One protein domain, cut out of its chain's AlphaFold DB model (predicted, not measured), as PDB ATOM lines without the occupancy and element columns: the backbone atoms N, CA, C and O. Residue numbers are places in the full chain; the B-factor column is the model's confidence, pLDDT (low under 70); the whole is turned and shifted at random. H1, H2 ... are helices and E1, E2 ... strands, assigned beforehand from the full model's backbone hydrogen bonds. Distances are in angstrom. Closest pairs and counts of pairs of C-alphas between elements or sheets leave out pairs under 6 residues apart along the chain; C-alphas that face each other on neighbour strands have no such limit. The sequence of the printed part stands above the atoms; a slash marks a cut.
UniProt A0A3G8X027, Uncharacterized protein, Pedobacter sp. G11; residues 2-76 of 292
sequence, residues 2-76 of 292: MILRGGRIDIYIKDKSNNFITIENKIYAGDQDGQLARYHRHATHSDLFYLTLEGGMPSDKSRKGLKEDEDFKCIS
ATOM      1  N   MET A   2     119.120 168.070 173.832       56.69
ATOM      2  CA  MET A   2     118.477 166.744 173.831       56.69
ATOM      3  C   MET A   2     118.562 166.093 175.222       56.69
ATOM      4  O   MET A   2     119.614 166.128 175.862       56.69
ATOM      5  N   ILE A   3     117.450 165.526 175.702       60.91
ATOM      6  CA  ILE A   3     117.342 164.894 177.027       60.91
ATOM      7  C   ILE A   3     117.445 163.376 176.866       60.91
ATOM      8  O   ILE A   3     116.677 162.783 176.112       60.91
ATOM      9  N   LEU A   4     118.359 162.746 177.606       63.25
ATOM     10  CA  LEU A   4     118.517 161.293 177.673       63.25
ATOM     11  C   LEU A   4     118.135 160.792 179.068       63.25
ATOM     12  O   LEU A   4     118.270 161.514 180.058       63.25
ATOM     13  N   ARG A   5     117.680 159.536 179.184       56.22
ATOM     14  CA  ARG A   5     117.474 158.915 180.505       56.22
ATOM     15  C   ARG A   5     118.821 158.888 181.247       56.22
ATOM     16  O   ARG A   5     119.702 158.110 180.893       56.22
ATOM     17  N   GLY A   6     118.978 159.758 182.248       60.06
ATOM     18  CA  GLY A   6     120.183 159.865 183.081       60.06
ATOM     19  C   GLY A   6     121.215 160.929 182.667       60.06
ATOM     20  O   GLY A   6     122.335 160.884 183.167       60.06
ATOM     21  N   GLY A   7     120.900 161.876 181.775       66.06
ATOM     22  CA  GLY A   7     121.805 162.997 181.468       66.06
ATOM     23  C   GLY A   7     121.313 163.922 180.351       66.06
ATOM     24  O   GLY A   7     120.380 163.589 179.621       66.06
ATOM     25  N   ARG A   8     121.948 165.090 180.210       80.88
ATOM     26  CA  ARG A   8     121.604 166.111 179.209       80.88
ATOM     27  C   ARG A   8     122.847 166.497 178.420       80.88
ATOM     28  O   ARG A   8     123.799 166.966 179.024       80.88
ATOM     29  N   ILE A   9     122.790 166.343 177.099       84.12
ATOM     30  CA  ILE A   9     123.850 166.814 176.203       84.12
ATOM     31  C   ILE A   9     123.773 168.342 176.121       84.12
ATOM     32  O   ILE A   9     122.701 168.881 175.810       84.12
ATOM     33  N   ASP A  10     124.895 169.020 176.365       87.38
ATOM     34  CA  ASP A  10     124.972 170.484 176.338       87.38
ATOM     35  C   ASP A  10     124.744 171.038 174.930       87.38
ATOM     36  O   ASP A  10     123.812 171.820 174.711       87.38
ATOM     37  N   ILE A  11     125.539 170.590 173.955       89.56
ATOM     38  CA  ILE A  11     125.416 171.010 172.556       89.56
ATOM     39  C   ILE A  11     125.235 169.772 171.687       89.56
ATOM     40  O   ILE A  11     126.040 168.845 171.694       89.56
ATOM     41  N   TYR A  12     124.146 169.773 170.927       88.69
ATOM     42  CA  TYR A  12     123.795 168.700 170.012       88.69
ATOM     43  C   TYR A  12     123.380 169.315 168.684       88.69
ATOM     44  O   TYR A  12     122.378 170.040 168.628       88.69
ATOM     45  N   ILE A  13     124.163 169.049 167.647       88.44
ATOM     46  CA  ILE A  13     123.947 169.554 166.294       88.44
ATOM     47  C   ILE A  13     123.589 168.362 165.421       88.44
ATOM     48  O   ILE A  13     124.278 167.348 165.437       88.44
ATOM     49  N   LYS A  14     122.500 168.493 164.669       88.50
ATOM     50  CA  LYS A  14     122.000 167.470 163.759       88.50
ATOM     51  C   LYS A  14     121.766 168.097 162.394       88.50
ATOM     52  O   LYS A  14     121.086 169.122 162.310       88.50
ATOM     53  N   ASP A  15     122.277 167.470 161.342       86.31
ATOM     54  CA  ASP A  15     121.961 167.863 159.970       86.31
ATOM     55  C   ASP A  15     120.744 167.096 159.407       86.31
ATOM     56  O   ASP A  15     120.144 166.227 160.049       86.31
ATOM     57  N   LYS A  16     120.345 167.431 158.175       87.88
ATOM     58  CA  LYS A  16     119.216 166.772 157.496       87.88
ATOM     59  C   LYS A  16     119.520 165.331 157.067       87.88
ATOM     60  O   LYS A  16     118.582 164.579 156.817       87.88
ATOM     61  N   SER A  17     120.795 164.957 157.001       85.12
ATOM     62  CA  SER A  17     121.285 163.635 156.598       85.12
ATOM     63  C   SER A  17     121.453 162.679 157.784       85.12
ATOM     64  O   SER A  17     121.923 161.561 157.599       85.12
ATOM     65  N   ASN A  18     121.030 163.088 158.989       81.56
ATOM     66  CA  ASN A  18     121.232 162.365 160.247       81.56
ATOM     67  C   ASN A  18     122.713 162.185 160.634       81.56
ATOM     68  O   ASN A  18     123.043 161.214 161.307       81.56
ATOM     69  N   ASN A  19     123.586 163.127 160.276       83.31
ATOM     70  CA  ASN A  19     124.886 163.266 160.929       83.31
ATOM     71  C   ASN A  19     124.730 164.101 162.203       83.31
ATOM     72  O   ASN A  19     123.888 165.008 162.272       83.31
ATOM     73  N   PHE A  20     125.551 163.803 163.209       85.94
ATOM     74  CA  PHE A  20     125.445 164.430 164.521       85.94
ATOM     75  C   PHE A  20     126.810 164.874 165.045       85.94
ATOM     76  O   PHE A  20     127.783 164.131 164.952       85.94
ATOM     77  N   ILE A  21     126.844 166.049 165.670       90.06
ATOM     78  CA  ILE A  21     127.963 166.506 166.495       90.06
ATOM     79  C   ILE A  21     127.447 166.655 167.920       90.06
ATOM     80  O   ILE A  21     126.459 167.356 168.171       90.06
ATOM     81  N   THR A  22     128.135 166.004 168.849       91.50
ATOM     82  CA  THR A  22     127.837 166.053 170.277       91.50
ATOM     83  C   THR A  22     128.992 166.742 170.984       91.50
ATOM     84  O   THR A  22     130.125 166.293 170.863       91.50
ATOM     85  N   ILE A  23     128.728 167.809 171.740       92.81
ATOM     86  CA  ILE A  23     129.750 168.488 172.546       92.81
ATOM     87  C   ILE A  23     129.282 168.529 173.996       92.81
ATOM     88  O   ILE A  23     128.221 169.079 174.305       92.81
ATOM     89  N   GLU A  24     130.087 167.954 174.882       93.62
ATOM     90  CA  GLU A  24     129.964 168.142 176.327       93.62
ATOM     91  C   GLU A  24     130.862 169.310 176.739       93.62
ATOM     92  O   GLU A  24     132.068 169.289 176.480       93.62
ATOM     93  N   ASN A  25     130.279 170.337 177.357       93.38
ATOM     94  CA  ASN A  25     130.962 171.597 177.632       93.38
ATOM     95  C   ASN A  25     131.324 171.714 179.117       93.38
ATOM     96  O   ASN A  25     130.454 171.800 179.984       93.38
ATOM     97  N   LYS A  26     132.618 171.781 179.428       92.44
ATOM     98  CA  LYS A  26     133.141 171.826 180.797       92.44
ATOM     99  C   LYS A  26     133.938 173.100 181.049       92.44
ATOM    100  O   LYS A  26     135.139 173.182 180.799       92.44
ATOM    101  N   ILE A  27     133.266 174.081 181.642       90.06
ATOM    102  CA  ILE A  27     133.903 175.275 182.206       90.06
ATOM    103  C   ILE A  27     133.819 175.157 183.730       90.06
ATOM    104  O   ILE A  27     132.738 175.286 184.299       90.06
ATOM    105  N   TYR A  28     134.943 174.827 184.375       87.69
ATOM    106  CA  TYR A  28     135.087 174.602 185.828       87.69
ATOM    107  C   TYR A  28     134.164 173.538 186.458       87.69
ATOM    108  O   TYR A  28     134.185 173.334 187.671       87.69
ATOM    109  N   ALA A  29     133.364 172.835 185.656       87.00
ATOM    110  CA  ALA A  29     132.460 171.793 186.114       87.00
ATOM    111  C   ALA A  29     133.169 170.435 186.183       87.00
ATOM    112  O   ALA A  29     133.901 170.054 185.272       87.00
ATOM    113  N   GLY A  30     132.899 169.680 187.248       88.12
ATOM    114  CA  GLY A  30     133.374 168.307 187.381       88.12
ATOM    115  C   GLY A  30     132.630 167.315 186.479       88.12
ATOM    116  O   GLY A  30     131.535 167.573 185.968       88.12
ATOM    117  N   ASP A  31     133.218 166.132 186.337       91.12
ATOM    118  CA  ASP A  31     132.642 165.047 185.552       91.12
ATOM    119  C   ASP A  31     131.528 164.283 186.264       91.12
ATOM    120  O   ASP A  31     131.643 163.907 187.440       91.12
ATOM    121  N   GLN A  32     130.496 163.951 185.488       89.31
ATOM    122  CA  GLN A  32     129.430 163.045 185.898       89.31
ATOM    123  C   GLN A  32     129.790 161.594 185.550       89.31
ATOM    124  O   GLN A  32     130.395 161.317 184.515       89.31
ATOM    125  N   ASP A  33     129.398 160.650 186.412       90.38
ATOM    126  CA  ASP A  33     129.681 159.228 186.197       90.38
ATOM    127  C   ASP A  33     129.031 158.723 184.900       90.38
ATOM    128  O   ASP A  33     127.847 158.966 184.658       90.38
ATOM    129  N   GLY A  34     129.804 158.042 184.054       86.94
ATOM    130  CA  GLY A  34     129.376 157.426 182.796       86.94
ATOM    131  C   GLY A  34     128.836 158.384 181.734       86.94
ATOM    132  O   GLY A  34     128.098 157.937 180.856       86.94
ATOM    133  N   GLN A  35     129.121 159.683 181.828       88.94
ATOM    134  CA  GLN A  35     128.504 160.700 180.975       88.94
ATOM    135  C   GLN A  35     128.844 160.519 179.493       88.94
ATOM    136  O   GLN A  35     127.935 160.385 178.673       88.94
ATOM    137  N   LEU A  36     130.129 160.414 179.159       89.62
ATOM    138  CA  LEU A  36     130.578 160.199 177.779       89.62
ATOM    139  C   LEU A  36     130.115 158.843 177.237       89.62
ATOM    140  O   LEU A  36     129.632 158.761 176.112       89.62
ATOM    141  N   ALA A  37     130.153 157.796 178.067       88.88
ATOM    142  CA  ALA A  37     129.671 156.468 177.685       88.88
ATOM    143  C   ALA A  37     128.175 156.451 177.322       88.88
ATOM    144  O   ALA A  37     127.764 155.735 176.402       88.88
ATOM    145  N   ARG A  38     127.347 157.248 178.015       88.44
ATOM    146  CA  ARG A  38     125.927 157.412 177.662       88.44
ATOM    147  C   ARG A  38     125.759 158.098 176.311       88.44
ATOM    148  O   ARG A  38     124.919 157.662 175.528       88.44
ATOM    149  N   TYR A  39     126.532 159.146 176.041       87.56
ATOM    150  CA  TYR A  39     126.419 159.901 174.793       87.56
ATOM    151  C   TYR A  39     126.904 159.098 173.593       87.56
ATOM    152  O   TYR A  39     126.170 158.994 172.614       87.56
ATOM    153  N   HIS A  40     128.056 158.438 173.718       87.06
ATOM    154  CA  HIS A  40     128.601 157.560 172.686       87.06
ATOM    155  C   HIS A  40     127.605 156.454 172.296       87.06
ATOM    156  O   HIS A  40     127.352 156.213 171.121       87.06
ATOM    157  N   ARG A  41     126.937 155.831 173.280       84.88
ATOM    158  CA  ARG A  41     125.912 154.805 173.014       84.88
ATOM    159  C   ARG A  41     124.659 155.364 172.344       84.88
ATOM    160  O   ARG A  41     124.013 154.661 171.574       84.88
ATOM    161  N   HIS A  42     124.262 156.582 172.696       78.94
ATOM    162  CA  HIS A  42     123.060 157.188 172.136       78.94
ATOM    163  C   HIS A  42     123.273 157.684 170.702       78.94
ATOM    164  O   HIS A  42     122.344 157.657 169.898       78.94
ATOM    165  N   ALA A  43     124.488 158.118 170.384       71.44
ATOM    166  CA  ALA A  43     124.846 158.707 169.107       71.44
ATOM    167  C   ALA A  43     126.080 157.987 168.532       71.44
ATOM    168  O   ALA A  43     127.137 158.576 168.338       71.44
ATOM    169  N   THR A  44     125.926 156.689 168.251       69.31
ATOM    170  CA  THR A  44     127.005 155.774 167.816       69.31
ATOM    171  C   THR A  44     127.690 156.148 166.500       69.31
ATOM    172  O   THR A  44     128.718 155.573 166.173       69.31
ATOM    173  N   HIS A  45     127.127 157.095 165.749       71.19
ATOM    174  CA  HIS A  45     127.684 157.620 164.499       71.19
ATOM    175  C   HIS A  45     127.915 159.141 164.581       71.19
ATOM    176  O   HIS A  45     127.861 159.831 163.567       71.19
ATOM    177  N   SER A  46     128.072 159.684 165.794       77.94
ATOM    178  CA  SER A  46     128.329 161.110 166.016       77.94
ATOM    179  C   SER A  46     129.782 161.377 166.351       77.94
ATOM    180  O   SER A  46     130.368 160.628 167.130       77.94
ATOM    181  N   ASP A  47     130.305 162.504 165.875       88.81
ATOM    182  CA  ASP A  47     131.540 163.053 166.420       88.81
ATOM    183  C   ASP A  47     131.268 163.569 167.841       88.81
ATOM    184  O   ASP A  47     130.501 164.520 168.047       88.81
ATOM    185  N   LEU A  48     131.874 162.909 168.830       92.88
ATOM    186  CA  LEU A  48     131.769 163.266 170.239       92.88
ATOM    187  C   LEU A  48     132.985 164.090 170.665       92.88
ATOM    188  O   LEU A  48     134.114 163.606 170.664       92.88
ATOM    189  N   PHE A  49     132.736 165.324 171.083       95.00
ATOM    190  CA  PHE A  49     133.748 166.245 171.575       95.00
ATOM    191  C   PHE A  49     133.583 166.501 173.071       95.00
ATOM    192  O   PHE A  49     132.483 166.763 173.569       95.00
ATOM    193  N   TYR A  50     134.704 166.478 173.781       95.75
ATOM    194  CA  TYR A  50     134.806 166.905 175.167       95.75
ATOM    195  C   TYR A  50     135.537 168.249 175.205       95.75
ATOM    196  O   TYR A  50     136.734 168.322 174.927       95.75
ATOM    197  N   LEU A  51     134.799 169.324 175.482       96.69
ATOM    198  CA  LEU A  51     135.303 170.692 175.405       96.69
ATOM    199  C   LEU A  51     135.607 171.231 176.802       96.69
ATOM    200  O   LEU A  51     134.700 171.410 177.611       96.69
ATOM    201  N   THR A  52     136.873 171.544 177.067       96.75
ATOM    202  CA  THR A  52     137.324 172.176 178.321       96.75
ATOM    203  C   THR A  52     138.079 173.473 178.039       96.75
ATOM    204  O   THR A  52     138.328 173.823 176.887       96.75
ATOM    205  N   LEU A  53     138.465 174.225 179.077       95.38
ATOM    206  CA  LEU A  53     139.274 175.437 178.886       95.38
ATOM    207  C   LEU A  53     140.636 175.136 178.233       95.38
ATOM    208  O   LEU A  53     140.985 175.782 177.249       95.38
ATOM    209  N   GLU A  54     141.346 174.118 178.729       94.12
ATOM    210  CA  GLU A  54     142.732 173.796 178.345       94.12
ATOM    211  C   GLU A  54     142.870 172.513 177.497       94.12
ATOM    212  O   GLU A  54     143.981 172.149 177.135       94.12
ATOM    213  N   GLY A  55     141.775 171.815 177.169       94.62
ATOM    214  CA  GLY A  55     141.815 170.555 176.402       94.62
ATOM    215  C   GLY A  55     142.110 169.310 177.245       94.62
ATOM    216  O   GLY A  55     142.608 168.318 176.730       94.62
ATOM    217  N   GLY A  56     141.833 169.358 178.550       91.75
ATOM    218  CA  GLY A  56     142.076 168.244 179.464       91.75
ATOM    219  C   GLY A  56     141.166 167.036 179.221       91.75
ATOM    220  O   GLY A  56     140.011 167.181 178.819       91.75
ATOM    221  N   MET A  57     141.690 165.854 179.547       93.31
ATOM    222  CA  MET A  57     140.985 164.578 179.438       93.31
ATOM    223  C   MET A  57     139.835 164.439 180.449       93.31
ATOM    224  O   MET A  57     139.983 164.843 181.608       93.31
ATOM    225  N   PRO A  58     138.718 163.794 180.065       93.50
ATOM    226  CA  PRO A  58     137.688 163.401 181.008       93.50
ATOM    227  C   PRO A  58     138.203 162.309 181.950       93.50
ATOM    228  O   PRO A  58     138.976 161.424 181.577       93.50
ATOM    229  N   SER A  59     137.702 162.317 183.177       94.00
ATOM    230  CA  SER A  59     137.982 161.295 184.180       94.00
ATOM    231  C   SER A  59     137.517 159.900 183.749       94.00
ATOM    232  O   SER A  59     136.509 159.726 183.054       94.00
ATOM    233  N   ASP A  60     138.198 158.875 184.266       92.69
ATOM    234  CA  ASP A  60     137.891 157.464 183.995       92.69
ATOM    235  C   ASP A  60     136.440 157.093 184.310       92.69
ATOM    236  O   ASP A  60     135.795 156.350 183.564       92.69
ATOM    237  N   LYS A  61     135.886 157.676 185.381       92.12
ATOM    238  CA  LYS A  61     134.482 157.490 185.757       92.12
ATOM    239  C   LYS A  61     133.514 158.003 184.686       92.12
ATOM    240  O   LYS A  61     132.463 157.400 184.505       92.12
ATOM    241  N   SER A  62     133.857 159.066 183.955       90.44
ATOM    242  CA  SER A  62     133.018 159.651 182.899       90.44
ATOM    243  C   SER A  62     133.095 158.849 181.603       90.44
ATOM    244  O   SER A  62     132.060 158.500 181.024       90.44
ATOM    245  N   ARG A  63     134.320 158.510 181.176       90.81
ATOM    246  CA  ARG A  63     134.580 157.819 179.903       90.81
ATOM    247  C   ARG A  63     134.330 156.311 179.955       90.81
ATOM    248  O   ARG A  63     134.066 155.730 178.915       90.81
ATOM    249  N   LYS A  64     134.375 155.666 181.130       91.81
ATOM    250  CA  LYS A  64     134.108 154.219 181.324       91.81
ATOM    251  C   LYS A  64     134.799 153.318 180.282       91.81
ATOM    252  O   LYS A  64     134.189 152.391 179.758       91.81
ATOM    253  N   GLY A  65     136.066 153.602 179.987       90.75
ATOM    254  CA  GLY A  65     136.873 152.824 179.044       90.75
ATOM    255  C   GLY A  65     136.871 153.322 177.597       90.75
ATOM    256  O   GLY A  65     137.660 152.795 176.821       90.75
ATOM    257  N   LEU A  66     136.077 154.344 177.247       92.25
ATOM    258  CA  LEU A  66     136.206 155.023 175.953       92.25
ATOM    259  C   LEU A  66     137.598 155.652 175.806       92.25
ATOM    260  O   LEU A  66     138.180 156.136 176.793       92.25
ATOM    261  N   LYS A  67     138.108 155.658 174.582       92.94
ATOM    262  CA  LYS A  67     139.426 156.169 174.217       92.94
ATOM    263  C   LYS A  67     139.319 157.458 173.412       92.94
ATOM    264  O   LYS A  67     138.449 157.610 172.557       92.94
ATOM    265  N   GLU A  68     140.237 158.367 173.697       92.88
ATOM    266  CA  GLU A  68     140.429 159.572 172.900       92.88
ATOM    267  C   GLU A  68     140.896 159.206 171.481       92.88
ATOM    268  O   GLU A  68     141.543 158.178 171.287       92.88
ATOM    269  N   ASP A  69     140.505 160.013 170.498       91.25
ATOM    270  CA  ASP A  69     140.723 159.869 169.051       91.25
ATOM    271  C   ASP A  69     140.088 158.638 168.378       91.25
ATOM    272  O   ASP A  69     139.950 158.624 167.154       91.25
ATOM    273  N   GLU A  70     139.627 157.649 169.149       90.31
ATOM    274  CA  GLU A  70     138.810 156.527 168.666       90.31
ATOM    275  C   GLU A  70     137.309 156.779 168.911       90.31
ATOM    276  O   GLU A  70     136.518 156.765 167.970       90.31
ATOM    277  N   ASP A  71     136.916 157.043 170.164       92.25
ATOM    278  CA  ASP A  71     135.507 157.151 170.580       92.25
ATOM    279  C   ASP A  71     135.050 158.603 170.832       92.25
ATOM    280  O   ASP A  71     133.855 158.910 170.795       92.25
ATOM    281  N   PHE A  72     135.984 159.500 171.163       93.56
ATOM    282  CA  PHE A  72     135.738 160.929 171.390       93.56
ATOM    283  C   PHE A  72     137.018 161.749 171.182       93.56
ATOM    284  O   PHE A  72     138.110 161.194 171.186       93.56
ATOM    285  N   LYS A  73     136.906 163.073 171.055       95.44
ATOM    286  CA  LYS A  73     138.059 163.986 170.928       95.44
ATOM    287  C   LYS A  73     138.034 165.060 172.006       95.44
ATOM    288  O   LYS A  73     136.982 165.674 172.224       95.44
ATOM    289  N   CYS A  74     139.166 165.333 172.648       96.81
ATOM    290  CA  CYS A  74     139.288 166.523 173.483       96.81
ATOM    291  C   CYS A  74     139.548 167.747 172.611       96.81
ATOM    292  O   CYS A  74     140.366 167.735 171.694       96.81
ATOM    293  N   ILE A  75     138.838 168.826 172.914       97.31
ATOM    294  CA  ILE A  75     139.067 170.138 172.317       97.31
ATOM    295  C   ILE A  75     139.121 171.189 173.420       97.31
ATOM    296  O   ILE A  75     138.577 171.010 174.515       97.31
ATOM    297  N   SER A  76     139.796 172.297 173.138       97.44
ATOM    298  CA  SER A  76     140.011 173.375 174.093       97.44
ATOM    299  C   SER A  76     139.383 174.687 173.641       97.44
ATOM    300  O   SER A  76     139.358 175.027 172.452       97.44
TER     301      SER A  76
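This is residues 2 to 76 of the 292 residues of an uncharacterized protein of Pedobacter sp. G11 (UniProt A0A3G8X027). A twisted sheet, E3 E4 E5 E6, is covered on one face by H1, which runs along its strands, while the small hairpin E1 E2 rises from the E3 side of the sheet next to H1. Short H2 packs by the beginning of H1. The printed part has 75 residues, with six named strands and two named helices in the order E1 E2 E3 E4 H1 E5 H2 E6, of class mixed, helices and strands; the larger sheet is mixed. It is compact, radius of gyration of the C-alphas 11.5 A, spanning 32 by 25 by 22 A.

Find C-alpha 20 at (125.445, 164.430, 164.521); E4 runs from there to residue 26, 19.5 A. Look for its neighbours E5, residues 46 to 52, 18.8 A, and E3, residues 11 to 14, then for E6, residues 73 to 76, the neighbour of E5, with its last C-alpha at (140.011, 173.375, 174.093). H1 is residues 35 to 42, 11.0 A; H2 is 60 to 63. E1, residues 2 to 4, begins at (118.477, 166.744, 173.831); E2 is 7 to 9.

E4 and E5 are parallel, with N 49 and O 22 2.8 A apart. E5 and E6 are parallel, N 50 to O 73 2.9 A; the hairpin E3 and E4 is antiparallel, N 13 to O 21 2.9 A. E4, H1, E5 and E5, H2, E6 are strand-helix-strand units, parallel neighbours with a helix between, each crossover right-handed. H1 is on the sheet at a height of 9.3 A. H1 and H2 touch, closest C-alphas Gln 35 and Ser 62, 5.0 A. In H1 every O i to N i+4 pair is within hydrogen-bond range; H2 is too short for one. E2 runs on into E3 at 64 degrees; in the hairpin E1 and E2, N 4 and O 7 are 3.0 A apart.

The farthest C-alphas, Ser 17 and Tyr 28, are 34.1 A apart. The printed part has no cut and no long link. Look for pLDDT under 70 at residues 2 to 7 and 44.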